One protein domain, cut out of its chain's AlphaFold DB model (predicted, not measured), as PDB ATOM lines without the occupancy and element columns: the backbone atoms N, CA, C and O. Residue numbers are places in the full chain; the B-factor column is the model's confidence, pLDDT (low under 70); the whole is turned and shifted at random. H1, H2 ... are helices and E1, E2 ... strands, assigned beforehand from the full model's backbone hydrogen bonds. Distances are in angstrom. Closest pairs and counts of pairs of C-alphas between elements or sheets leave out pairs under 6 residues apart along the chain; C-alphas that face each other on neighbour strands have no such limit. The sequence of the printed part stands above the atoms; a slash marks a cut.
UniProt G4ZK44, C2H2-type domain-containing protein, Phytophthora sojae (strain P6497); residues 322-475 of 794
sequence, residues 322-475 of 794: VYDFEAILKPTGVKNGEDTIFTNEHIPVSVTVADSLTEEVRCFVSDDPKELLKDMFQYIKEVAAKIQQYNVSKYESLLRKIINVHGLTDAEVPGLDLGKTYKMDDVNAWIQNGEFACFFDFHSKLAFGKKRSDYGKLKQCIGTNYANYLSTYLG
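This is residues 322 to 475 of the 794 residues of the protein "C2H2-type domain-containing protein" of Phytophthora sojae (strain P6497) (UniProt G4ZK44). One long helix, H1, is the spine of an elongated model: near its start it packs slantwise over one face of a twisted three-stranded sheet, and near its end it meets a cluster of short helices, H2 to H5. The sheet's long hairpin E1 and E2 bends, and its tip at residues 337 to 339 lies at the far end from that cluster, while H6 folds back beside H1. The printed part has 154 residues, with three named strands and then six named helices; the sheet is antiparallel, in the order E1, E2, E3, a meander in which each strand is the antiparallel neighbour of the one before. The class is mixed, helices and strands. The whole is only just loose, close to extended, with a radius of gyration of the C-alphas of 21.9 A and spans of 66 by 38 by 24 A.

Find C-alpha 322 at (32.539, -17.945, -33.956); from there E1 runs 33.1 A through residues 322 to 336 and bends by 94 degrees at residue 333. E2, residues 340 to 355, spans 38.9 A and bends by 62 degrees at residue 349; E3 is residues 361 to 365. Look next at C-alpha 369, at (20.120, -31.519, -31.538), where H1 begins, running 36.5 A to residue 394. Then come H2, residues 396 to 406, H3, residues 424 to 432, H4, residues 439 to 445, H5, residues 454 to 462, and H6, residues 466 to 473, ending at (20.191, -16.677, -32.299).

In the hairpin E1 and E2, look for N 324 and O 352, 3.0 A apart; in the hairpin E2 and E3, N 353 and O 362 are 2.8 A apart. H1 is on the sheet, making two layers, a helix on one face of a sheet; its height is 10.1 A, over E2 and E3, slantwise at 43 degrees to E2 on the local plane. H1 is also the hub: its residues 389 to 393 touch H4, closest at C-alphas 392 and 440, 6.6 A. H1 only just touches H5, at C-alphas 391 and 462, 5.8 A, and H6, at C-alphas 381 and 466, 6.1 A, with 3 pairs within 8 A each. H2 touches H5 at a shallow tilt of 22 degrees, opposite ways, closest at C-alphas 402 and 455, 6.4 A. H2 only just touches H3, with 3 pairs of C-alphas within 8 A, the closest 404 and 424 at 5.6 A. In all six helices every O i to N i+4 pair is within hydrogen-bond range.

The C-alphas farthest apart, Glu 338 and Asn 433, are 70.7 A apart. The printed part has no cut; the long link is H2 to H3, residues 407 to 423. Mean pLDDT of the printed part is 74.2; it is under 70 at residues 410 to 419 and 463 to 475, among others.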
ATOM      1  N   VAL A 322      33.119 -17.515 -32.678       58.88
ATOM      2  CA  VAL A 322      32.539 -17.945 -33.956       58.88
ATOM      3  C   VAL A 322      32.138 -19.408 -33.876       58.88
ATOM      4  O   VAL A 322      32.730 -20.175 -33.121       58.88
ATOM      5  N   TYR A 323      31.138 -19.792 -34.664       61.09
ATOM      6  CA  TYR A 323      30.717 -21.180 -34.767       61.09
ATOM      7  C   TYR A 323      30.238 -21.525 -36.177       61.09
ATOM      8  O   TYR A 323      29.793 -20.640 -36.911       61.09
ATOM      9  N   ASP A 324      30.332 -22.803 -36.540       63.28
ATOM     10  CA  ASP A 324      29.765 -23.360 -37.774       63.28
ATOM     11  C   ASP A 324      29.105 -24.711 -37.474       63.28
ATOM     12  O   ASP A 324      29.601 -25.471 -36.637       63.28
ATOM     13  N   PHE A 325      27.974 -24.978 -38.126       67.38
ATOM     14  CA  PHE A 325      27.195 -26.204 -37.946       67.38
ATOM     15  C   PHE A 325      27.318 -27.097 -39.172       67.38
ATOM     16  O   PHE A 325      27.243 -26.609 -40.297       67.38
ATOM     17  N   GLU A 326      27.342 -28.404 -38.934       71.12
ATOM     18  CA  GLU A 326      27.011 -29.392 -39.957       71.12
ATOM     19  C   GLU A 326      25.667 -30.036 -39.631       71.12
ATOM     20  O   GLU A 326      25.303 -30.215 -38.461       71.12
ATOM     21  N   ALA A 327      24.912 -30.359 -40.677       74.88
ATOM     22  CA  ALA A 327      23.571 -30.904 -40.565       74.88
ATOM     23  C   ALA A 327      23.366 -32.076 -41.522       74.88
ATOM     24  O   ALA A 327      23.865 -32.083 -42.646       74.88
ATOM     25  N   ILE A 328      22.562 -33.032 -41.071       72.50
ATOM     26  CA  ILE A 328      22.006 -34.108 -41.880       72.50
ATOM     27  C   ILE A 328      20.849 -33.543 -42.701       72.50
ATOM     28  O   ILE A 328      19.984 -32.843 -42.167       72.50
ATOM     29  N   LEU A 329      20.807 -33.871 -43.992       75.69
ATOM     30  CA  LEU A 329      19.730 -33.467 -44.893       75.69
ATOM     31  C   LEU A 329      18.661 -34.559 -44.984       75.69
ATOM     32  O   LEU A 329      18.605 -35.309 -45.958       75.69
ATOM     33  N   LYS A 330      17.778 -34.639 -43.988       76.44
ATOM     34  CA  LYS A 330      16.710 -35.645 -43.961       76.44
ATOM     35  C   LYS A 330      15.639 -35.318 -45.015       76.44
ATOM     36  O   LYS A 330      15.023 -34.262 -44.915       76.44
ATOM     37  N   PRO A 331      15.363 -36.170 -46.014       76.44
ATOM     38  CA  PRO A 331      14.335 -35.880 -47.020       76.44
ATOM     39  C   PRO A 331      12.929 -35.791 -46.401       76.44
ATOM     40  O   PRO A 331      12.588 -36.611 -45.549       76.44
ATOM     41  N   THR A 332      12.098 -34.827 -46.825       76.75
ATOM     42  CA  THR A 332      10.748 -34.624 -46.246       76.75
ATOM     43  C   THR A 332       9.614 -34.520 -47.260       76.75
ATOM     44  O   THR A 332       8.522 -35.012 -46.981       76.75
ATOM     45  N   GLY A 333       9.832 -33.904 -48.425       69.50
ATOM     46  CA  GLY A 333       8.819 -33.785 -49.487       69.50
ATOM     47  C   GLY A 333       7.548 -33.012 -49.093       69.50
ATOM     48  O   GLY A 333       6.505 -33.179 -49.726       69.50
ATOM     49  N   VAL A 334       7.600 -32.192 -48.038       76.25
ATOM     50  CA  VAL A 334       6.428 -31.508 -47.467       76.25
ATOM     51  C   VAL A 334       6.020 -30.326 -48.346       76.25
ATOM     52  O   VAL A 334       6.817 -29.424 -48.589       76.25
ATOM     53  N   LYS A 335       4.759 -30.289 -48.793       65.25
ATOM     54  CA  LYS A 335       4.200 -29.150 -49.539       65.25
ATOM     55  C   LYS A 335       3.798 -28.006 -48.607       65.25
ATOM     56  O   LYS A 335       3.137 -28.236 -47.598       65.25
ATOM     57  N   ASN A 336       4.146 -26.778 -48.978       57.41
ATOM     58  CA  ASN A 336       3.723 -25.554 -48.307       57.41
ATOM     59  C   ASN A 336       3.092 -24.592 -49.322       57.41
ATOM     60  O   ASN A 336       3.791 -23.899 -50.055       57.41
ATOM     61  N   GLY A 337       1.761 -24.562 -49.377       65.75
ATOM     62  CA  GLY A 337       1.030 -23.883 -50.450       65.75
ATOM     63  C   GLY A 337       0.992 -24.700 -51.746       65.75
ATOM     64  O   GLY A 337       1.269 -25.902 -51.739       65.75
ATOM     65  N   GLU A 338       0.610 -24.055 -52.850       55.28
ATOM     66  CA  GLU A 338       0.407 -24.732 -54.141       55.28
ATOM     67  C   GLU A 338       1.731 -25.025 -54.871       55.28
ATOM     68  O   GLU A 338       1.876 -26.109 -55.439       55.28
ATOM     69  N   ASP A 339       2.730 -24.141 -54.738       52.97
ATOM     70  CA  ASP A 339       3.951 -24.174 -55.564       52.97
ATOM     71  C   ASP A 339       5.261 -24.464 -54.804       52.97
ATOM     72  O   ASP A 339       6.313 -24.598 -55.426       52.97
ATOM     73  N   THR A 340       5.253 -24.556 -53.466       49.16
ATOM     74  CA  THR A 340       6.492 -24.775 -52.686       49.16
ATOM     75  C   THR A 340       6.547 -26.176 -52.084       49.16
ATOM     76  O   THR A 340       5.631 -26.599 -51.379       49.16
ATOM     77  N   ILE A 341       7.655 -26.883 -52.320       68.06
ATOM     78  CA  ILE A 341       7.955 -28.195 -51.731       68.06
ATOM     79  C   ILE A 341       9.250 -28.080 -50.928       68.06
ATOM     80  O   ILE A 341      10.296 -27.733 -51.471       68.06
ATOM     81  N   PHE A 342       9.191 -28.396 -49.639       63.84
ATOM     82  CA  PHE A 342      10.378 -28.620 -48.826       63.84
ATOM     83  C   PHE A 342      10.959 -29.988 -49.174       63.84
ATOM     84  O   PHE A 342      10.309 -31.015 -48.989       63.84
ATOM     85  N   THR A 343      12.177 -30.008 -49.710       68.62
ATOM     86  CA  THR A 343      12.834 -31.249 -50.135       68.62
ATOM     87  C   THR A 343      13.524 -31.950 -48.969       68.62
ATOM     88  O   THR A 343      13.420 -33.171 -48.850       68.62
ATOM     89  N   ASN A 344      14.169 -31.193 -48.074       73.19
ATOM     90  CA  ASN A 344      14.963 -31.716 -46.965       73.19
ATOM     91  C   ASN A 344      14.745 -30.887 -45.687       73.19
ATOM     92  O   ASN A 344      14.624 -29.664 -45.730       73.19
ATOM     93  N   GLU A 345      14.726 -31.564 -44.546       76.06
ATOM     94  CA  GLU A 345      14.817 -31.016 -43.196       76.06
ATOM     95  C   GLU A 345      16.271 -31.108 -42.731       76.06
ATOM     96  O   GLU A 345      16.899 -32.163 -42.816       76.06
ATOM     97  N   HIS A 346      16.822 -29.988 -42.263       77.56
ATOM     98  CA  HIS A 346      18.194 -29.923 -41.771       77.56
ATOM     99  C   HIS A 346      18.215 -30.276 -40.284       77.56
ATOM    100  O   HIS A 346      17.676 -29.528 -39.468       77.56
ATOM    101  N   ILE A 347      18.859 -31.387 -39.931       75.69
ATOM    102  CA  ILE A 347      19.022 -31.831 -38.544       75.69
ATOM    103  C   ILE A 347      20.479 -31.589 -38.132       75.69
ATOM    104  O   ILE A 347      21.360 -32.261 -38.667       75.69
ATOM    105  N   PRO A 348      20.769 -30.631 -37.231       72.94
ATOM    106  CA  PRO A 348      22.130 -30.375 -36.763       72.94
ATOM    107  C   PRO A 348      22.755 -31.627 -36.145       72.94
ATOM    108  O   PRO A 348      22.103 -32.288 -35.339       72.94
ATOM    109  N   VAL A 349      24.006 -31.924 -36.501       68.19
ATOM    110  CA  VAL A 349      24.743 -33.092 -35.982       68.19
ATOM    111  C   VAL A 349      26.070 -32.728 -35.332       68.19
ATOM    112  O   VAL A 349      26.515 -33.394 -34.399       68.19
ATOM    113  N   SER A 350      26.695 -31.640 -35.778       69.19
ATOM    114  CA  SER A 350      27.887 -31.124 -35.121       69.19
ATOM    115  C   SER A 350      27.922 -29.611 -35.135       69.19
ATOM    116  O   SER A 350      27.412 -28.982 -36.065       69.19
ATOM    117  N   VAL A 351      28.575 -29.038 -34.133       69.56
ATOM    118  CA  VAL A 351      28.909 -27.619 -34.099       69.56
ATOM    119  C   VAL A 351      30.344 -27.437 -33.654       69.56
ATOM    120  O   VAL A 351      30.768 -27.947 -32.620       69.56
ATOM    121  N   THR A 352      31.091 -26.675 -34.442       64.62
ATOM    122  CA  THR A 352      32.435 -26.241 -34.069       64.62
ATOM    123  C   THR A 352      32.359 -24.833 -33.536       64.62
ATOM    124  O   THR A 352      31.824 -23.960 -34.209       64.62
ATOM    125  N   VAL A 353      32.912 -24.602 -32.352       65.00
ATOM    126  CA  VAL A 353      33.006 -23.291 -31.716       65.00
ATOM    127  C   VAL A 353      34.481 -22.943 -31.559       65.00
ATOM    128  O   VAL A 353      35.260 -23.746 -31.050       65.00
ATOM    129  N   ALA A 354      34.867 -21.748 -31.996       66.94
ATOM    130  CA  ALA A 354      36.205 -21.211 -31.794       66.94
ATOM    131  C   ALA A 354      36.118 -19.836 -31.138       66.94
ATOM    132  O   ALA A 354      35.278 -19.009 -31.515       66.94
ATOM    133  N   ASP A 355      37.005 -19.572 -30.186       69.81
ATOM    134  CA  ASP A 355      37.077 -18.278 -29.523       69.81
ATOM    135  C   ASP A 355      38.464 -17.645 -29.636       69.81
ATOM    136  O   ASP A 355      39.499 -18.301 -29.640       69.81
ATOM    137  N   SER A 356      38.470 -16.325 -29.759       72.56
ATOM    138  CA  SER A 356      39.698 -15.532 -29.915       72.56
ATOM    139  C   SER A 356      40.421 -15.206 -28.600       72.56
ATOM    140  O   SER A 356      41.449 -14.537 -28.645       72.56
ATOM    141  N   LEU A 357      39.876 -15.578 -27.435       72.62
ATOM    142  CA  LEU A 357      40.482 -15.288 -26.131       72.62
ATOM    143  C   LEU A 357      41.398 -16.429 -25.674       72.62
ATOM    144  O   LEU A 357      42.498 -16.175 -25.192       72.62
ATOM    145  N   THR A 358      40.940 -17.671 -25.805       74.19
ATOM    146  CA  THR A 358      41.707 -18.880 -25.485       74.19
ATOM    147  C   THR A 358      42.417 -19.457 -26.707       74.19
ATOM    148  O   THR A 358      43.351 -20.238 -26.550       74.19
ATOM    149  N   GLU A 359      41.982 -19.069 -27.912       66.50
ATOM    150  CA  GLU A 359      42.366 -19.689 -29.186       66.50
ATOM    151  C   GLU A 359      42.022 -21.193 -29.266       66.50
ATOM    152  O   GLU A 359      42.480 -21.884 -30.179       66.50
ATOM    153  N   GLU A 360      41.188 -21.707 -28.350       66.88
ATOM    154  CA  GLU A 360      40.678 -23.076 -28.401       66.88
ATOM    155  C   GLU A 360      39.612 -23.225 -29.494       66.88
ATOM    156  O   GLU A 360      38.793 -22.338 -29.756       66.88
ATOM    157  N   VAL A 361      39.614 -24.401 -30.117       64.12
ATOM    158  CA  VAL A 361      38.568 -24.860 -31.028       64.12
ATOM    159  C   VAL A 361      37.959 -26.109 -30.412       64.12
ATOM    160  O   VAL A 361      38.684 -27.057 -30.110       64.12
ATOM    161  N   ARG A 362      36.640 -26.115 -30.224       64.75
ATOM    162  CA  ARG A 362      35.895 -27.274 -29.723       64.75
ATOM    163  C   ARG A 362      34.850 -27.705 -30.733       64.75
ATOM    164  O   ARG A 362      34.081 -26.876 -31.212       64.75
ATOM    165  N   CYS A 363      34.830 -28.994 -31.038       71.69
ATOM    166  CA  CYS A 363      33.794 -29.621 -31.846       71.69
ATOM    167  C   CYS A 363      32.880 -30.412 -30.911       71.69
ATOM    168  O   CYS A 363      33.366 -31.219 -30.123       71.69
ATOM    169  N   PHE A 364      31.580 -30.156 -30.984       70.81
ATOM    170  CA  PHE A 364      30.555 -30.957 -30.329       70.81
ATOM    171  C   PHE A 364      29.854 -31.776 -31.405       70.81
ATOM    172  O   PHE A 364      29.497 -31.224 -32.447       70.81
ATOM    173  N   VAL A 365      29.655 -33.066 -31.156       71.00
ATOM    174  CA  VAL A 365      28.933 -33.981 -32.045       71.00
ATOM    175  C   VAL A 365      27.874 -34.685 -31.210       71.00
ATOM    176  O   VAL A 365      28.174 -35.194 -30.134       71.00
ATOM    177  N   SER A 366      26.627 -34.680 -31.671       72.12
ATOM    178  CA  SER A 366      25.527 -35.356 -30.985       72.12
ATOM    179  C   SER A 366      24.426 -35.708 -31.976       72.12
ATOM    180  O   SER A 366      24.157 -34.971 -32.926       72.12
ATOM    181  N   ASP A 367      23.794 -36.850 -31.740       72.06
ATOM    182  CA  ASP A 367      22.612 -37.317 -32.452       72.06
ATOM    183  C   ASP A 367      21.300 -36.702 -31.934       72.06
ATOM    184  O   ASP A 367      20.271 -36.782 -32.609       72.06
ATOM    185  N   ASP A 368      21.341 -36.012 -30.788       76.94
ATOM    186  CA  ASP A 368      20.258 -35.173 -30.280       76.94
ATOM    187  C   ASP A 368      20.604 -33.680 -30.449       76.94
ATOM    188  O   ASP A 368      21.420 -33.132 -29.697       76.94
ATOM    189  N   PRO A 369      19.928 -32.956 -31.366       74.31
ATOM    190  CA  PRO A 369      20.120 -31.519 -31.538       74.31
ATOM    191  C   PRO A 369      19.961 -30.704 -30.247       74.31
ATOM    192  O   PRO A 369      20.533 -29.621 -30.133       74.31
ATOM    193  N   LYS A 370      19.178 -31.176 -29.265       77.25
ATOM    194  CA  LYS A 370      19.005 -30.466 -27.989       77.25
ATOM    195  C   LYS A 370      20.237 -30.570 -27.102       77.25
ATOM    196  O   LYS A 370      20.648 -29.549 -26.550       77.25
ATOM    197  N   GLU A 371      20.819 -31.758 -26.972       78.50
ATOM    198  CA  GLU A 371      22.057 -31.945 -26.210       78.50
ATOM    199  C   GLU A 371      23.236 -31.268 -26.928       78.50
ATOM    200  O   GLU A 371      23.990 -30.545 -26.279       78.50
ATOM    201  N   LEU A 372      23.293 -31.318 -28.269       75.94
ATOM    202  CA  LEU A 372      24.270 -30.559 -29.068       75.94
ATOM    203  C   LEU A 372      24.267 -29.060 -28.729       75.94
ATOM    204  O   LEU A 372      25.309 -28.444 -28.489       75.94
ATOM    205  N   LEU A 373      23.076 -28.453 -28.714       77.50
ATOM    206  CA  LEU A 373      22.921 -27.035 -28.399       77.50
ATOM    207  C   LEU A 373      23.246 -26.748 -26.934       77.50
ATOM    208  O   LEU A 373      23.851 -25.721 -26.637       77.50
ATOM    209  N   LYS A 374      22.866 -27.636 -26.016       83.00
ATOM    210  CA  LYS A 374      23.158 -27.498 -24.586       83.00
ATOM    211  C   LYS A 374      24.664 -27.475 -24.322       83.00
ATOM    212  O   LYS A 374      25.115 -26.581 -23.606       83.00
ATOM    213  N   ASP A 375      25.428 -28.362 -24.951       80.25
ATOM    214  CA  ASP A 375      26.886 -28.418 -24.810       80.25
ATOM    215  C   ASP A 375      27.570 -27.191 -25.428       80.25
ATOM    216  O   ASP A 375      28.385 -26.529 -24.775       80.25
ATOM    217  N   MET A 376      27.158 -26.806 -26.643       81.69
ATOM    218  CA  MET A 376      27.609 -25.574 -27.299       81.69
ATOM    219  C   MET A 376      27.385 -24.352 -26.403       81.69
ATOM    220  O   MET A 376      28.293 -23.548 -26.178       81.69
ATOM    221  N   PHE A 377      26.168 -24.192 -25.888       82.56
ATOM    222  CA  PHE A 377      25.802 -23.035 -25.087       82.56
ATOM    223  C   PHE A 377      26.462 -23.034 -23.708       82.56
ATOM    224  O   PHE A 377      26.789 -21.957 -23.204       82.56
ATOM    225  N   GLN A 378      26.701 -24.204 -23.114       85.62
ATOM    226  CA  GLN A 378      27.458 -24.326 -21.872       85.62
ATOM    227  C   GLN A 378      28.904 -23.846 -22.065       85.62
ATOM    228  O   GLN A 378      29.382 -23.022 -21.283       85.62
ATOM    229  N   TYR A 379      29.562 -24.246 -23.155       83.56
ATOM    230  CA  TYR A 379      30.900 -23.756 -23.487       83.56
ATOM    231  C   TYR A 379      30.920 -22.250 -23.791       83.56
ATOM    232  O   TYR A 379      31.735 -21.512 -23.231       83.56
ATOM    233  N   ILE A 380      29.979 -21.753 -24.605       82.19
ATOM    234  CA  ILE A 380      29.855 -20.314 -24.892       82.19
ATOM    235  C   ILE A 380      29.659 -19.520 -23.601       82.19
ATOM    236  O   ILE A 380      30.255 -18.457 -23.448       82.19
ATOM    237  N   LYS A 381      28.858 -20.020 -22.656       83.12
ATOM    238  CA  LYS A 381      28.627 -19.375 -21.358       83.12
ATOM    239  C   LYS A 381      29.921 -19.241 -20.549       83.12
ATOM    240  O   LYS A 381      30.164 -18.178 -19.978       83.12
ATOM    241  N   GLU A 382      30.753 -20.278 -20.515       85.50
ATOM    242  CA  GLU A 382      32.039 -20.267 -19.807       85.50
ATOM    243  C   GLU A 382      33.037 -19.284 -20.432       85.50
ATOM    244  O   GLU A 382      33.659 -18.487 -19.725       85.50
ATOM    245  N   VAL A 383      33.161 -19.285 -21.761       83.56
ATOM    246  CA  VAL A 383      34.062 -18.375 -22.484       83.56
ATOM    247  C   VAL A 383      33.559 -16.930 -22.422       83.56
ATOM    248  O   VAL A 383      34.342 -16.010 -22.183       83.56
ATOM    249  N   ALA A 384      32.251 -16.707 -22.563       81.75
ATOM    250  CA  ALA A 384      31.647 -15.379 -22.486       81.75
ATOM    251  C   ALA A 384      31.886 -14.710 -21.125       81.75
ATOM    252  O   ALA A 384      32.090 -13.494 -21.086       81.75
ATOM    253  N   ALA A 385      31.917 -15.481 -20.032       84.06
ATOM    254  CA  ALA A 385      32.269 -14.976 -18.706       84.06
ATOM    255  C   ALA A 385      33.732 -14.493 -18.642       84.06
ATOM    256  O   ALA A 385      34.003 -13.418 -18.103       84.06
ATOM    257  N   LYS A 386      34.669 -15.231 -19.256       86.12
ATOM    258  CA  LYS A 386      36.084 -14.827 -19.354       86.12
ATOM    259  C   LYS A 386      36.259 -13.570 -20.217       86.12
ATOM    260  O   LYS A 386      36.961 -12.643 -19.817       86.12
ATOM    261  N   ILE A 387      35.570 -13.498 -21.359       82.19
ATOM    262  CA  ILE A 387      35.556 -12.308 -22.230       82.19
ATOM    263  C   ILE A 387      34.980 -11.099 -21.484       82.19
ATOM    264  O   ILE A 387      35.521  -9.998 -21.572       82.19
ATOM    265  N   GLN A 388      33.912 -11.291 -20.706       84.62
ATOM    266  CA  GLN A 388      33.333 -10.224 -19.895       84.62
ATOM    267  C   GLN A 388      34.338  -9.707 -18.860       84.62
ATOM    268  O   GLN A 388      34.491  -8.495 -18.714       84.62
ATOM    269  N   GLN A 389      35.043 -10.605 -18.169       88.00
ATOM    270  CA  GLN A 389      36.081 -10.233 -17.209       88.00
ATOM    271  C   GLN A 389      37.201  -9.420 -17.867       88.00
ATOM    272  O   GLN A 389      37.594  -8.378 -17.334       88.00
ATOM    273  N   TYR A 390      37.656  -9.840 -19.050       87.25
ATOM    274  CA  TYR A 390      38.634  -9.096 -19.841       87.25
ATOM    275  C   TYR A 390      38.132  -7.690 -20.196       87.25
ATOM    276  O   TYR A 390      38.815  -6.699 -19.940       87.25
ATOM    277  N   ASN A 391      36.907  -7.579 -20.719       86.44
ATOM    278  CA  ASN A 391      36.336  -6.290 -21.109       86.44
ATOM    279  C   ASN A 391      36.168  -5.347 -19.908       86.44
ATOM    280  O   ASN A 391      36.467  -4.160 -20.011       86.44
ATOM    281  N   VAL A 392      35.714  -5.849 -18.755       89.38
ATOM    282  CA  VAL A 392      35.595  -5.029 -17.538       89.38
ATOM    283  C   VAL A 392      36.956  -4.501 -17.099       89.38
ATOM    284  O   VAL A 392      37.038  -3.333 -16.732       89.38
ATOM    285  N   SER A 393      38.013  -5.313 -17.191       89.62
ATOM    286  CA  SER A 393      39.379  -4.872 -16.897       89.62
ATOM    287  C   SER A 393      39.869  -3.816 -17.894       89.62
ATOM    288  O   SER A 393      40.332  -2.756 -17.478       89.62
ATOM    289  N   LYS A 394      39.676  -4.038 -19.205       87.50
ATOM    290  CA  LYS A 394      40.039  -3.076 -20.263       87.50
ATOM    291  C   LYS A 394      39.378  -1.707 -20.059       87.50
ATOM    292  O   LYS A 394      40.011  -0.680 -20.278       87.50
ATOM    293  N   TYR A 395      38.113  -1.681 -19.636       89.69
ATOM    294  CA  TYR A 395      37.330  -0.449 -19.467       89.69
ATOM    295  C   TYR A 395      37.188   0.008 -18.006       89.69
ATOM    296  O   TYR A 395      36.349   0.862 -17.703       89.69
ATOM    297  N   GLU A 396      37.999  -0.523 -17.090       91.62
ATOM    298  CA  GLU A 396      37.888  -0.251 -15.655       91.62
ATOM    299  C   GLU A 396      38.076   1.237 -15.325       91.62
ATOM    300  O   GLU A 396      37.295   1.811 -14.559       91.62
ATOM    301  N   SER A 397      39.059   1.897 -15.948       90.88
ATOM    302  CA  SER A 397      39.328   3.329 -15.753       90.88
ATOM    303  C   SER A 397      38.125   4.195 -16.138       90.88
ATOM    304  O   SER A 397      37.736   5.103 -15.393       90.88
ATOM    305  N   LEU A 398      37.468   3.862 -17.252       90.88
ATOM    306  CA  LEU A 398      36.242   4.509 -17.707       90.88
ATOM    307  C   LEU A 398      35.073   4.254 -16.739       90.88
ATOM    308  O   LEU A 398      34.395   5.205 -16.346       90.88
ATOM    309  N   LEU A 399      34.859   3.005 -16.311       90.38
ATOM    310  CA  LEU A 399      33.797   2.633 -15.365       90.38
ATOM    311  C   LEU A 399      33.933   3.387 -14.035       90.38
ATOM    312  O   LEU A 399      32.970   4.002 -13.571       90.38
ATOM    313  N   ARG A 400      35.137   3.407 -13.451       90.81
ATOM    314  CA  ARG A 400      35.438   4.140 -12.209       90.81
ATOM    315  C   ARG A 400      35.195   5.641 -12.364       90.81
ATOM    316  O   ARG A 400      34.641   6.282 -11.468       90.81
ATOM    317  N   LYS A 401      35.565   6.221 -13.512       90.94
ATOM    318  CA  LYS A 401      35.345   7.648 -13.786       90.94
ATOM    319  C   LYS A 401      33.860   7.989 -13.892       90.94
ATOM    320  O   LYS A 401      33.438   9.002 -13.334       90.94
ATOM    321  N   ILE A 402      33.065   7.142 -14.548       88.81
ATOM    322  CA  ILE A 402      31.609   7.310 -14.647       88.81
ATOM    323  C   ILE A 402      30.967   7.292 -13.252       88.81
ATOM    324  O   ILE A 402      30.184   8.194 -12.944       88.81
ATOM    325  N   ILE A 403      31.343   6.328 -12.400       88.31
ATOM    326  CA  ILE A 403      30.861   6.225 -11.009       88.31
ATOM    327  C   ILE A 403      31.225   7.486 -10.217       88.31
ATOM    328  O   ILE A 403      30.375   8.065  -9.549       88.31
ATOM    329  N   ASN A 404      32.453   7.990 -10.326       88.12
ATOM    330  CA  ASN A 404      32.842   9.212  -9.618       88.12
ATOM    331  C   ASN A 404      32.043  10.446 -10.050       88.12
ATOM    332  O   ASN A 404      31.633  11.249  -9.210       88.12
ATOM    333  N   VAL A 405      31.768  10.598 -11.347       86.06
ATOM    334  CA  VAL A 405      31.028  11.763 -11.853       86.06
ATOM    335  C   VAL A 405      29.550  11.681 -11.476       86.06
ATOM    336  O   VAL A 405      29.015  12.612 -10.878       86.06
ATOM    337  N   HIS A 406      28.886  10.565 -11.768       83.50
ATOM    338  CA  HIS A 406      27.427  10.469 -11.654       83.50
ATOM    339  C   HIS A 406      26.956   9.828 -10.353       83.50
ATOM    340  O   HIS A 406      25.876  10.150  -9.872       83.50
ATOM    341  N   GLY A 407      27.810   9.019  -9.732       81.31
ATOM    342  CA  GLY A 407      27.428   8.119  -8.656       81.31
ATOM    343  C   GLY A 407      26.541   6.978  -9.145       81.31
ATOM    344  O   GLY A 407      26.093   6.968 -10.291       81.31
ATOM    345  N   LEU A 408      26.328   6.011  -8.266       78.75
ATOM    346  CA  LEU A 408      25.392   4.911  -8.446       78.75
ATOM    347  C   LEU A 408      24.197   5.116  -7.528       78.75
ATOM    348  O   LEU A 408      24.338   5.627  -6.418       78.75
ATOM    349  N   THR A 409      23.029   4.719  -8.004       71.25
ATOM    350  CA  THR A 409      21.773   4.804  -7.251       71.25
ATOM    351  C   THR A 409      21.356   3.439  -6.711       71.25
ATOM    352  O   THR A 409      21.806   2.396  -7.188       71.25
ATOM    353  N   ASP A 410      20.456   3.446  -5.736       63.44
ATOM    354  CA  ASP A 410      19.725   2.279  -5.223       63.44
ATOM    355  C   ASP A 410      19.092   1.403  -6.325       63.44
ATOM    356  O   ASP A 410      19.042   0.181  -6.213       63.44
ATOM    357  N   ALA A 411      18.679   1.998  -7.448       61.28
ATOM    358  CA  ALA A 411      18.170   1.273  -8.616       61.28
ATOM    359  C   ALA A 411      19.233   0.434  -9.368       61.28
ATOM    360  O   ALA A 411      18.880  -0.382 -10.222       61.28
ATOM    361  N   GLU A 412      20.523   0.659  -9.109       67.00
ATOM    362  CA  GLU A 412      21.654  -0.009  -9.771       67.00
ATOM    363  C   GLU A 412      22.353  -1.020  -8.848       67.00
ATOM    364  O   GLU A 412      22.930  -1.992  -9.344       67.00
ATOM    365  N   VAL A 413      22.257  -0.837  -7.525       68.81
ATOM    366  CA  VAL A 413      22.871  -1.706  -6.511       68.81
ATOM    367  C   VAL A 413      21.778  -2.353  -5.647       68.81
ATOM    368  O   VAL A 413      21.178  -1.674  -4.814       68.81
ATOM    369  N   PRO A 414      21.489  -3.656  -5.818       61.56
ATOM    370  CA  PRO A 414      20.466  -4.336  -5.024       61.56
ATOM    371  C   PRO A 414      20.775  -4.295  -3.517       61.56
ATOM    372  O   PRO A 414      21.863  -4.693  -3.111       61.56
ATOM    373  N   GLY A 415      19.807  -3.883  -2.688       64.31
ATOM    374  CA  GLY A 415      19.873  -4.018  -1.222       64.31
ATOM    375  C   GLY A 415      20.454  -2.835  -0.433       64.31
ATOM    376  O   GLY A 415      20.749  -3.008   0.745       64.31
ATOM    377  N   LEU A 416      20.610  -1.657  -1.046       66.44
ATOM    378  CA  LEU A 416      21.165  -0.454  -0.408       66.44
ATOM    379  C   LEU A 416      20.117   0.646  -0.124       66.44
ATOM    380  O   LEU A 416      19.018   0.624  -0.679       66.44
ATOM    381  N   ASP A 417      20.466   1.597   0.754       62.34
ATOM    382  CA  ASP A 417      19.578   2.659   1.255       62.34
ATOM    383  C   ASP A 417      18.944   3.505   0.136       62.34
ATOM    384  O   ASP A 417      19.631   4.109  -0.696       62.34
ATOM    385  N   LEU A 418      17.611   3.618   0.172       59.50
ATOM    386  CA  LEU A 418      16.830   4.416  -0.774       59.50
ATOM    387  C   LEU A 418      17.258   5.893  -0.766       59.50
ATOM    388  O   LEU A 418      17.312   6.541   0.279       59.50
ATOM    389  N   GLY A 419      17.513   6.443  -1.956       62.38
ATOM    390  CA  GLY A 419      17.837   7.864  -2.143       62.38
ATOM    391  C   GLY A 419      19.295   8.270  -1.888       62.38
ATOM    392  O   GLY A 419      19.622   9.452  -2.039       62.38
ATOM    393  N   LYS A 420      20.193   7.331  -1.559       73.44
ATOM    394  CA  LYS A 420      21.636   7.599  -1.446       73.44
ATOM    395  C   LYS A 420      22.340   7.428  -2.799       73.44
ATOM    396  O   LYS A 420      21.999   6.563  -3.600       73.44
ATOM    397  N   THR A 421      23.321   8.292  -3.069       78.56
ATOM    398  CA  THR A 421      24.192   8.205  -4.251       78.56
ATOM    399  C   THR A 421      25.575   7.731  -3.822       78.56
ATOM    400  O   THR A 421      26.223   8.404  -3.024       78.56
ATOM    401  N   TYR A 422      26.028   6.610  -4.372       82.81
ATOM    402  CA  TYR A 422      27.295   5.969  -4.020       82.81
ATOM    403  C   TYR A 422      28.401   6.352  -5.004       82.81
ATOM    404  O   TYR A 422      28.189   6.365  -6.218       82.81
ATOM    405  N   LYS A 423      29.586   6.683  -4.499       88.31
ATOM    406  CA  LYS A 423      30.771   7.058  -5.282       88.31
ATOM    407  C   LYS A 423      31.820   5.949  -5.233       88.31
ATOM    408  O   LYS A 423      31.623   4.907  -4.616       88.31
ATOM    409  N   MET A 424      32.945   6.151  -5.921       90.25
ATOM    410  CA  MET A 424      33.985   5.124  -5.985       90.25
ATOM    411  C   MET A 424      34.635   4.863  -4.622       90.25
ATOM    412  O   MET A 424      35.119   3.760  -4.404       90.25
ATOM    413  N   ASP A 425      34.604   5.832  -3.705       88.38
ATOM    414  CA  ASP A 425      35.093   5.655  -2.333       88.38
ATOM    415  C   ASP A 425      34.241   4.646  -1.553       88.38
ATOM    416  O   ASP A 425      34.801   3.773  -0.895       88.38
ATOM    417  N   ASP A 426      32.910   4.685  -1.708       87.19
ATOM    418  CA  ASP A 426      32.007   3.683  -1.126       87.19
ATOM    419  C   ASP A 426      32.300   2.292  -1.702       87.19
ATOM    420  O   ASP A 426      32.447   1.322  -0.966       87.19
ATOM    421  N   VAL A 427      32.471   2.195  -3.027       86.25
ATOM    422  CA  VAL A 427      32.772   0.916  -3.688       86.25
ATOM    423  C   VAL A 427      34.140   0.371  -3.271       86.25
ATOM    424  O   VAL A 427      34.286  -0.829  -3.049       86.25
ATOM    425  N   ASN A 428      35.150   1.233  -3.145       89.81
ATOM    426  CA  ASN A 428      36.466   0.835  -2.650       89.81
ATOM    427  C   ASN A 428      36.381   0.355  -1.193       89.81
ATOM    428  O   ASN A 428      37.022  -0.642  -0.867       89.81
ATOM    429  N   ALA A 429      35.574   1.006  -0.348       89.62
ATOM    430  CA  ALA A 429      35.333   0.572   1.025       89.62
ATOM    431  C   ALA A 429      34.640  -0.798   1.073       89.62
ATOM    432  O   ALA A 429      35.087  -1.666   1.813       89.62
ATOM    433  N   TRP A 430      33.631  -1.052   0.233       89.75
ATOM    434  CA  TRP A 430      32.982  -2.368   0.146       89.75
ATOM    435  C   TRP A 430      33.944  -3.476  -0.292       89.75
ATOM    436  O   TRP A 430      33.913  -4.578   0.253       89.75
ATOM    437  N   ILE A 431      34.834  -3.189  -1.247       88.25
ATOM    438  CA  ILE A 431      35.874  -4.139  -1.670       88.25
ATOM    439  C   ILE A 431      36.877  -4.386  -0.529       88.25
ATOM    440  O   ILE A 431      37.252  -5.528  -0.278       88.25
ATOM    441  N   GLN A 432      37.291  -3.342   0.196       90.56
ATOM    442  CA  GLN A 432      38.210  -3.462   1.340       90.56
ATOM    443  C   GLN A 432      37.590  -4.205   2.532       90.56
ATOM    444  O   GLN A 432      38.280  -4.976   3.193       90.56
ATOM    445  N   ASN A 433      36.293  -4.013   2.773       89.00
ATOM    446  CA  ASN A 433      35.532  -4.675   3.834       89.00
ATOM    447  C   ASN A 433      35.147  -6.125   3.484       89.00
ATOM    448  O   ASN A 433      34.571  -6.820   4.318       89.00
ATOM    449  N   GLY A 434      35.456  -6.591   2.268       86.31
ATOM    450  CA  GLY A 434      35.174  -7.956   1.816       86.31
ATOM    451  C   GLY A 434      33.731  -8.203   1.362       86.31
ATOM    452  O   GLY A 434      33.352  -9.352   1.156       86.31
ATOM    453  N   GLU A 435      32.926  -7.154   1.171       86.19
ATOM    454  CA  GLU A 435      31.557  -7.264   0.641       86.19
ATOM    455  C   GLU A 435      31.555  -7.650  -0.853       86.19
ATOM    456  O   GLU A 435      30.652  -8.343  -1.329       86.19
ATOM    457  N   PHE A 436      32.606  -7.259  -1.584       87.06
ATOM    458  CA  PHE A 436      32.892  -7.703  -2.951       87.06
ATOM    459  C   PHE A 436      34.346  -8.155  -3.075       87.06
ATOM    460  O   PHE A 436      35.251  -7.477  -2.594       87.06
ATOM    461  N   ALA A 437      34.592  -9.263  -3.779       87.38
ATOM    462  CA  ALA A 437      35.944  -9.823  -3.900       87.38
ATOM    463  C   ALA A 437      36.893  -8.935  -4.728       87.38
ATOM    464  O   ALA A 437      38.093  -8.873  -4.474       87.38
ATOM    465  N   CYS A 438      36.363  -8.261  -5.752       88.38
ATOM    466  CA  CYS A 438      37.097  -7.335  -6.608       88.38
ATOM    467  C   CYS A 438      36.128  -6.419  -7.371       88.38
ATOM    468  O   CYS A 438      34.906  -6.575  -7.301       88.38
ATOM    469  N   PHE A 439      36.664  -5.482  -8.160       88.44
ATOM    470  CA  PHE A 439      35.840  -4.577  -8.969       88.44
ATOM    471  C   PHE A 439      34.969  -5.314 -10.002       88.44
ATOM    472  O   PHE A 439      33.844  -4.896 -10.272       88.44
ATOM    473  N   PHE A 440      35.448  -6.439 -10.547       89.00
ATOM    474  CA  PHE A 440      34.657  -7.278 -11.451       89.00
ATOM    475  C   PHE A 440      33.475  -7.956 -10.740       89.00
ATOM    476  O   PHE A 440      32.375  -7.972 -11.292       89.00
ATOM    477  N   ASP A 441      33.674  -8.471  -9.520       86.31
ATOM    478  CA  ASP A 441      32.604  -9.074  -8.707       86.31
ATOM    479  C   ASP A 441      31.509  -8.043  -8.397       86.31
ATOM    480  O   ASP A 441      30.323  -8.288  -8.626       86.31
ATOM    481  N   PHE A 442      31.921  -6.835  -8.004       87.38
ATOM    482  CA  PHE A 442      31.027  -5.690  -7.861       87.38
ATOM    483  C   PHE A 442      30.255  -5.392  -9.158       87.38
ATOM    484  O   PHE A 442      29.025  -5.402  -9.167       87.38
ATOM    485  N   HIS A 443      30.959  -5.184 -10.277       86.38
ATOM    486  CA  HIS A 443      30.346  -4.853 -11.567       86.38
ATOM    487  C   HIS A 443      29.326  -5.907 -12.028       86.38
ATOM    488  O   HIS A 443      28.260  -5.564 -12.558       86.38
ATOM    489  N   SER A 444      29.647  -7.185 -11.822       82.50
ATOM    490  CA  SER A 444      28.826  -8.324 -12.235       82.50
ATOM    491  C   SER A 444      27.505  -8.402 -11.467       82.50
ATOM    492  O   SER A 444      26.485  -8.749 -12.060       82.50
ATOM    493  N   LYS A 445      27.496  -7.998 -10.188       81.75
ATOM    494  CA  LYS A 445      26.314  -8.014  -9.305       81.75
ATOM    495  C   LYS A 445      25.382  -6.803  -9.457       81.75
ATOM    496  O   LYS A 445      24.262  -6.840  -8.956       81.75
ATOM    497  N   LEU A 446      25.797  -5.748 -10.165       78.12
ATOM    498  CA  LEU A 446      24.936  -4.580 -10.408       78.12
ATOM    499  C   LEU A 446      23.712  -4.940 -11.266       78.12
ATOM    500  O   LEU A 446      23.839  -5.614 -12.294       78.12
ATOM    501  N   ALA A 447      22.538  -4.423 -10.914       66.88
ATOM    502  CA  ALA A 447      21.318  -4.615 -11.694       66.88
ATOM    503  C   ALA A 447      21.317  -3.761 -12.979       66.88
ATOM    504  O   ALA A 447      22.036  -2.764 -13.093       66.88
ATOM    505  N   PHE A 448      20.485  -4.126 -13.962       61.47
ATOM    506  CA  PHE A 448      20.204  -3.280 -15.131       61.47
ATOM    507  C   PHE A 448      19.322  -2.083 -14.723       61.47
ATOM    508  O   PHE A 448      18.134  -2.028 -15.036       61.47
ATOM    509  N   GLY A 449      19.911  -1.111 -14.024       54.91
ATOM    510  CA  GLY A 449      19.318   0.212 -13.837       54.91
ATOM    511  C   GLY A 449      19.165   0.965 -15.169       54.91
ATOM    512  O   GLY A 449      19.693   0.544 -16.202       54.91
ATOM    513  N   LYS A 450      18.392   2.067 -15.155       49.94
ATOM    514  CA  LYS A 450      17.943   2.862 -16.326       49.94
ATOM    515  C   LYS A 450      18.907   2.767 -17.525       49.94
ATOM    516  O   LYS A 450      19.948   3.417 -17.521       49.94
ATOM    517  N   LYS A 451      18.480   2.099 -18.613       53.06
ATOM    518  CA  LYS A 451      19.167   1.958 -19.930       53.06
ATOM    519  C   LYS A 451      19.724   3.266 -20.547       53.06
ATOM    520  O   LYS A 451      20.352   3.240 -21.599       53.06
ATOM    521  N   ARG A 452      19.456   4.429 -19.941       57.81
ATOM    522  CA  ARG A 452      19.868   5.763 -20.394       57.81
ATOM    523  C   ARG A 452      21.164   6.279 -19.747       57.81
ATOM    524  O   ARG A 452      21.715   7.230 -20.302       57.81
ATOM    525  N   SER A 453      21.648   5.709 -18.634       76.50
ATOM    526  CA  SER A 453      22.906   6.153 -18.004       76.50
ATOM    527  C   SER A 453      24.127   5.699 -18.815       76.50
ATOM    528  O   SER A 453      24.084   4.676 -19.498       76.50
ATOM    529  N   ASP A 454      25.223   6.461 -18.765       82.88
ATOM    530  CA  ASP A 454      26.454   6.087 -19.476       82.88
ATOM    531  C   ASP A 454      27.074   4.808 -18.893       82.88
ATOM    532  O   ASP A 454      27.592   3.987 -19.645       82.88
ATOM    533  N   TYR A 455      26.907   4.563 -17.586       84.94
ATOM    534  CA  TYR A 455      27.276   3.287 -16.969       84.94
ATOM    535  C   TYR A 455      26.458   2.128 -17.546       84.94
ATOM    536  O   TYR A 455      27.024   1.118 -17.955       84.94
ATOM    537  N   GLY A 456      25.133   2.288 -17.646       78.69
ATOM    538  CA  GLY A 456      24.241   1.278 -18.214       78.69
ATOM    539  C   GLY A 456      24.538   0.985 -19.686       78.69
ATOM    540  O   GLY A 456      24.572  -0.178 -20.084       78.69
ATOM    541  N   LYS A 457      24.827   2.020 -20.489       78.38
ATOM    542  CA  LYS A 457      25.247   1.863 -21.893       78.38
ATOM    543  C   LYS A 457      26.575   1.122 -22.005       78.38
ATOM    544  O   LYS A 457      26.685   0.209 -22.815       78.38
ATOM    545  N   LEU A 458      27.572   1.495 -21.197       81.56
ATOM    546  CA  LEU A 458      28.875   0.834 -21.213       81.56
ATOM    547  C   LEU A 458      28.750  -0.624 -20.776       81.56
ATOM    548  O   LEU A 458      29.210  -1.496 -21.502       81.56
ATOM    549  N   LYS A 459      28.043  -0.885 -19.667       80.50
ATOM    550  CA  LYS A 459      27.736  -2.231 -19.170       80.50
ATOM    551  C   LYS A 459      27.014  -3.083 -20.217       80.50
ATOM    552  O   LYS A 459      27.307  -4.266 -20.325       80.50
ATOM    553  N   GLN A 460      26.120  -2.503 -21.018       75.50
ATOM    554  CA  GLN A 460      25.477  -3.215 -22.126       75.50
ATOM    555  C   GLN A 460      26.464  -3.562 -23.251       75.50
ATOM    556  O   GLN A 460      26.384  -4.653 -23.804       75.50
ATOM    557  N   CYS A 461      27.379  -2.652 -23.595       73.88
ATOM    558  CA  CYS A 461      28.363  -2.883 -24.652       73.88
ATOM    559  C   CYS A 461      29.436  -3.911 -24.261       73.88
ATOM    560  O   CYS A 461      29.860  -4.685 -25.111       73.88
ATOM    561  N   ILE A 462      29.881  -3.907 -23.000       75.31
ATOM    562  CA  ILE A 462      30.956  -4.795 -22.514       75.31
ATOM    563  C   ILE A 462      30.412  -6.087 -21.895       75.31
ATOM    564  O   ILE A 462      31.143  -7.062 -21.730       75.31
ATOM    565  N   GLY A 463      29.123  -6.081 -21.544       65.88
ATOM    566  CA  GLY A 463      28.386  -7.213 -21.014       65.88
ATOM    567  C   GLY A 463      27.987  -8.166 -22.129       65.88
ATOM    568  O   GLY A 463      26.902  -8.066 -22.704       65.88
ATOM    569  N   THR A 464      28.837  -9.150 -22.387       57.16
ATOM    570  CA  THR A 464      28.487 -10.373 -23.113       57.16
ATOM    571  C   THR A 464      27.577 -11.246 -22.247       57.16
ATOM    572  O   THR A 464      27.965 -12.311 -21.783       57.16
ATOM    573  N   ASN A 465      26.351 -10.790 -21.973       54.72
ATOM    574  CA  ASN A 465      25.362 -11.656 -21.337       54.72
ATOM    575  C   ASN A 465      24.981 -12.761 -22.334       54.72
ATOM    576  O   ASN A 465      24.681 -12.471 -23.492       54.72
ATOM    577  N   TYR A 466      24.950 -14.007 -21.868       53.59
ATOM    578  CA  TYR A 466      24.400 -15.168 -22.570       53.59
ATOM    579  C   TYR A 466      23.061 -14.855 -23.278       53.59
ATOM    580  O   TYR A 466      22.847 -15.256 -24.419       53.59
ATOM    581  N   ALA A 467      22.212 -14.019 -22.666       51.91
ATOM    582  CA  ALA A 467      20.960 -13.540 -23.257       51.91
ATOM    583  C   ALA A 467      21.124 -12.725 -24.565       51.91
ATOM    584  O   ALA A 467      20.266 -12.811 -25.438       51.91
ATOM    585  N   ASN A 468      22.214 -11.963 -24.731       49.34
ATOM    586  CA  ASN A 468      22.500 -11.200 -25.959       49.34
ATOM    587  C   ASN A 468      22.975 -12.115 -27.108       49.34
ATOM    588  O   ASN A 468      22.699 -11.847 -28.278       49.34
ATOM    589  N   TYR A 469      23.665 -13.215 -26.782       49.81
ATOM    590  CA  TYR A 469      23.983 -14.261 -27.760       49.81
ATOM    591  C   TYR A 469      22.710 -15.001 -28.197       49.81
ATOM    592  O   TYR A 469      22.492 -15.206 -29.391       49.81
ATOM    593  N   LEU A 470      21.816 -15.304 -27.250       47.50
ATOM    594  CA  LEU A 470      20.505 -15.904 -27.516       47.50
ATOM    595  C   LEU A 470      19.578 -15.021 -28.361       47.50
ATOM    596  O   LEU A 470      18.918 -15.539 -29.252       47.50
ATOM    597  N   SER A 471      19.529 -13.702 -28.148       44.06
ATOM    598  CA  SER A 471      18.685 -12.809 -28.967       44.06
ATOM    599  C   SER A 471      19.180 -12.676 -30.413       44.06
ATOM    600  O   SER A 471      18.378 -12.514 -31.335       44.06
ATOM    601  N   THR A 472      20.492 -12.814 -30.631       42.03
ATOM    602  CA  THR A 472      21.085 -12.930 -31.973       42.03
ATOM    603  C   THR A 472      20.689 -14.258 -32.633       42.03
ATOM    604  O   THR A 472      20.373 -14.276 -33.820       42.03
ATOM    605  N   TYR A 473      20.627 -15.346 -31.856       40.41
ATOM    606  CA  TYR A 473      20.191 -16.677 -32.299       40.41
ATOM    607  C   TYR A 473      18.677 -16.754 -32.594       40.41
ATOM    608  O   TYR A 473      18.256 -17.441 -33.518       40.41
ATOM    609  N   LEU A 474      17.855 -16.009 -31.846       38.72
ATOM    610  CA  LEU A 474      16.387 -15.991 -31.948       38.72
ATOM    611  C   LEU A 474      15.829 -14.935 -32.926       38.72
ATOM    612  O   LEU A 474      14.614 -14.778 -33.030       38.72
ATOM    613  N   GLY A 475      16.690 -14.240 -33.680       40.12
ATOM    614  CA  GLY A 475      16.278 -13.424 -34.831       40.12
ATOM    615  C   GLY A 475      16.076 -11.921 -34.596       40.12
ATOM    616  O   GLY A 475      15.529 -11.255 -35.473       40.12
TER     617      GLY A 475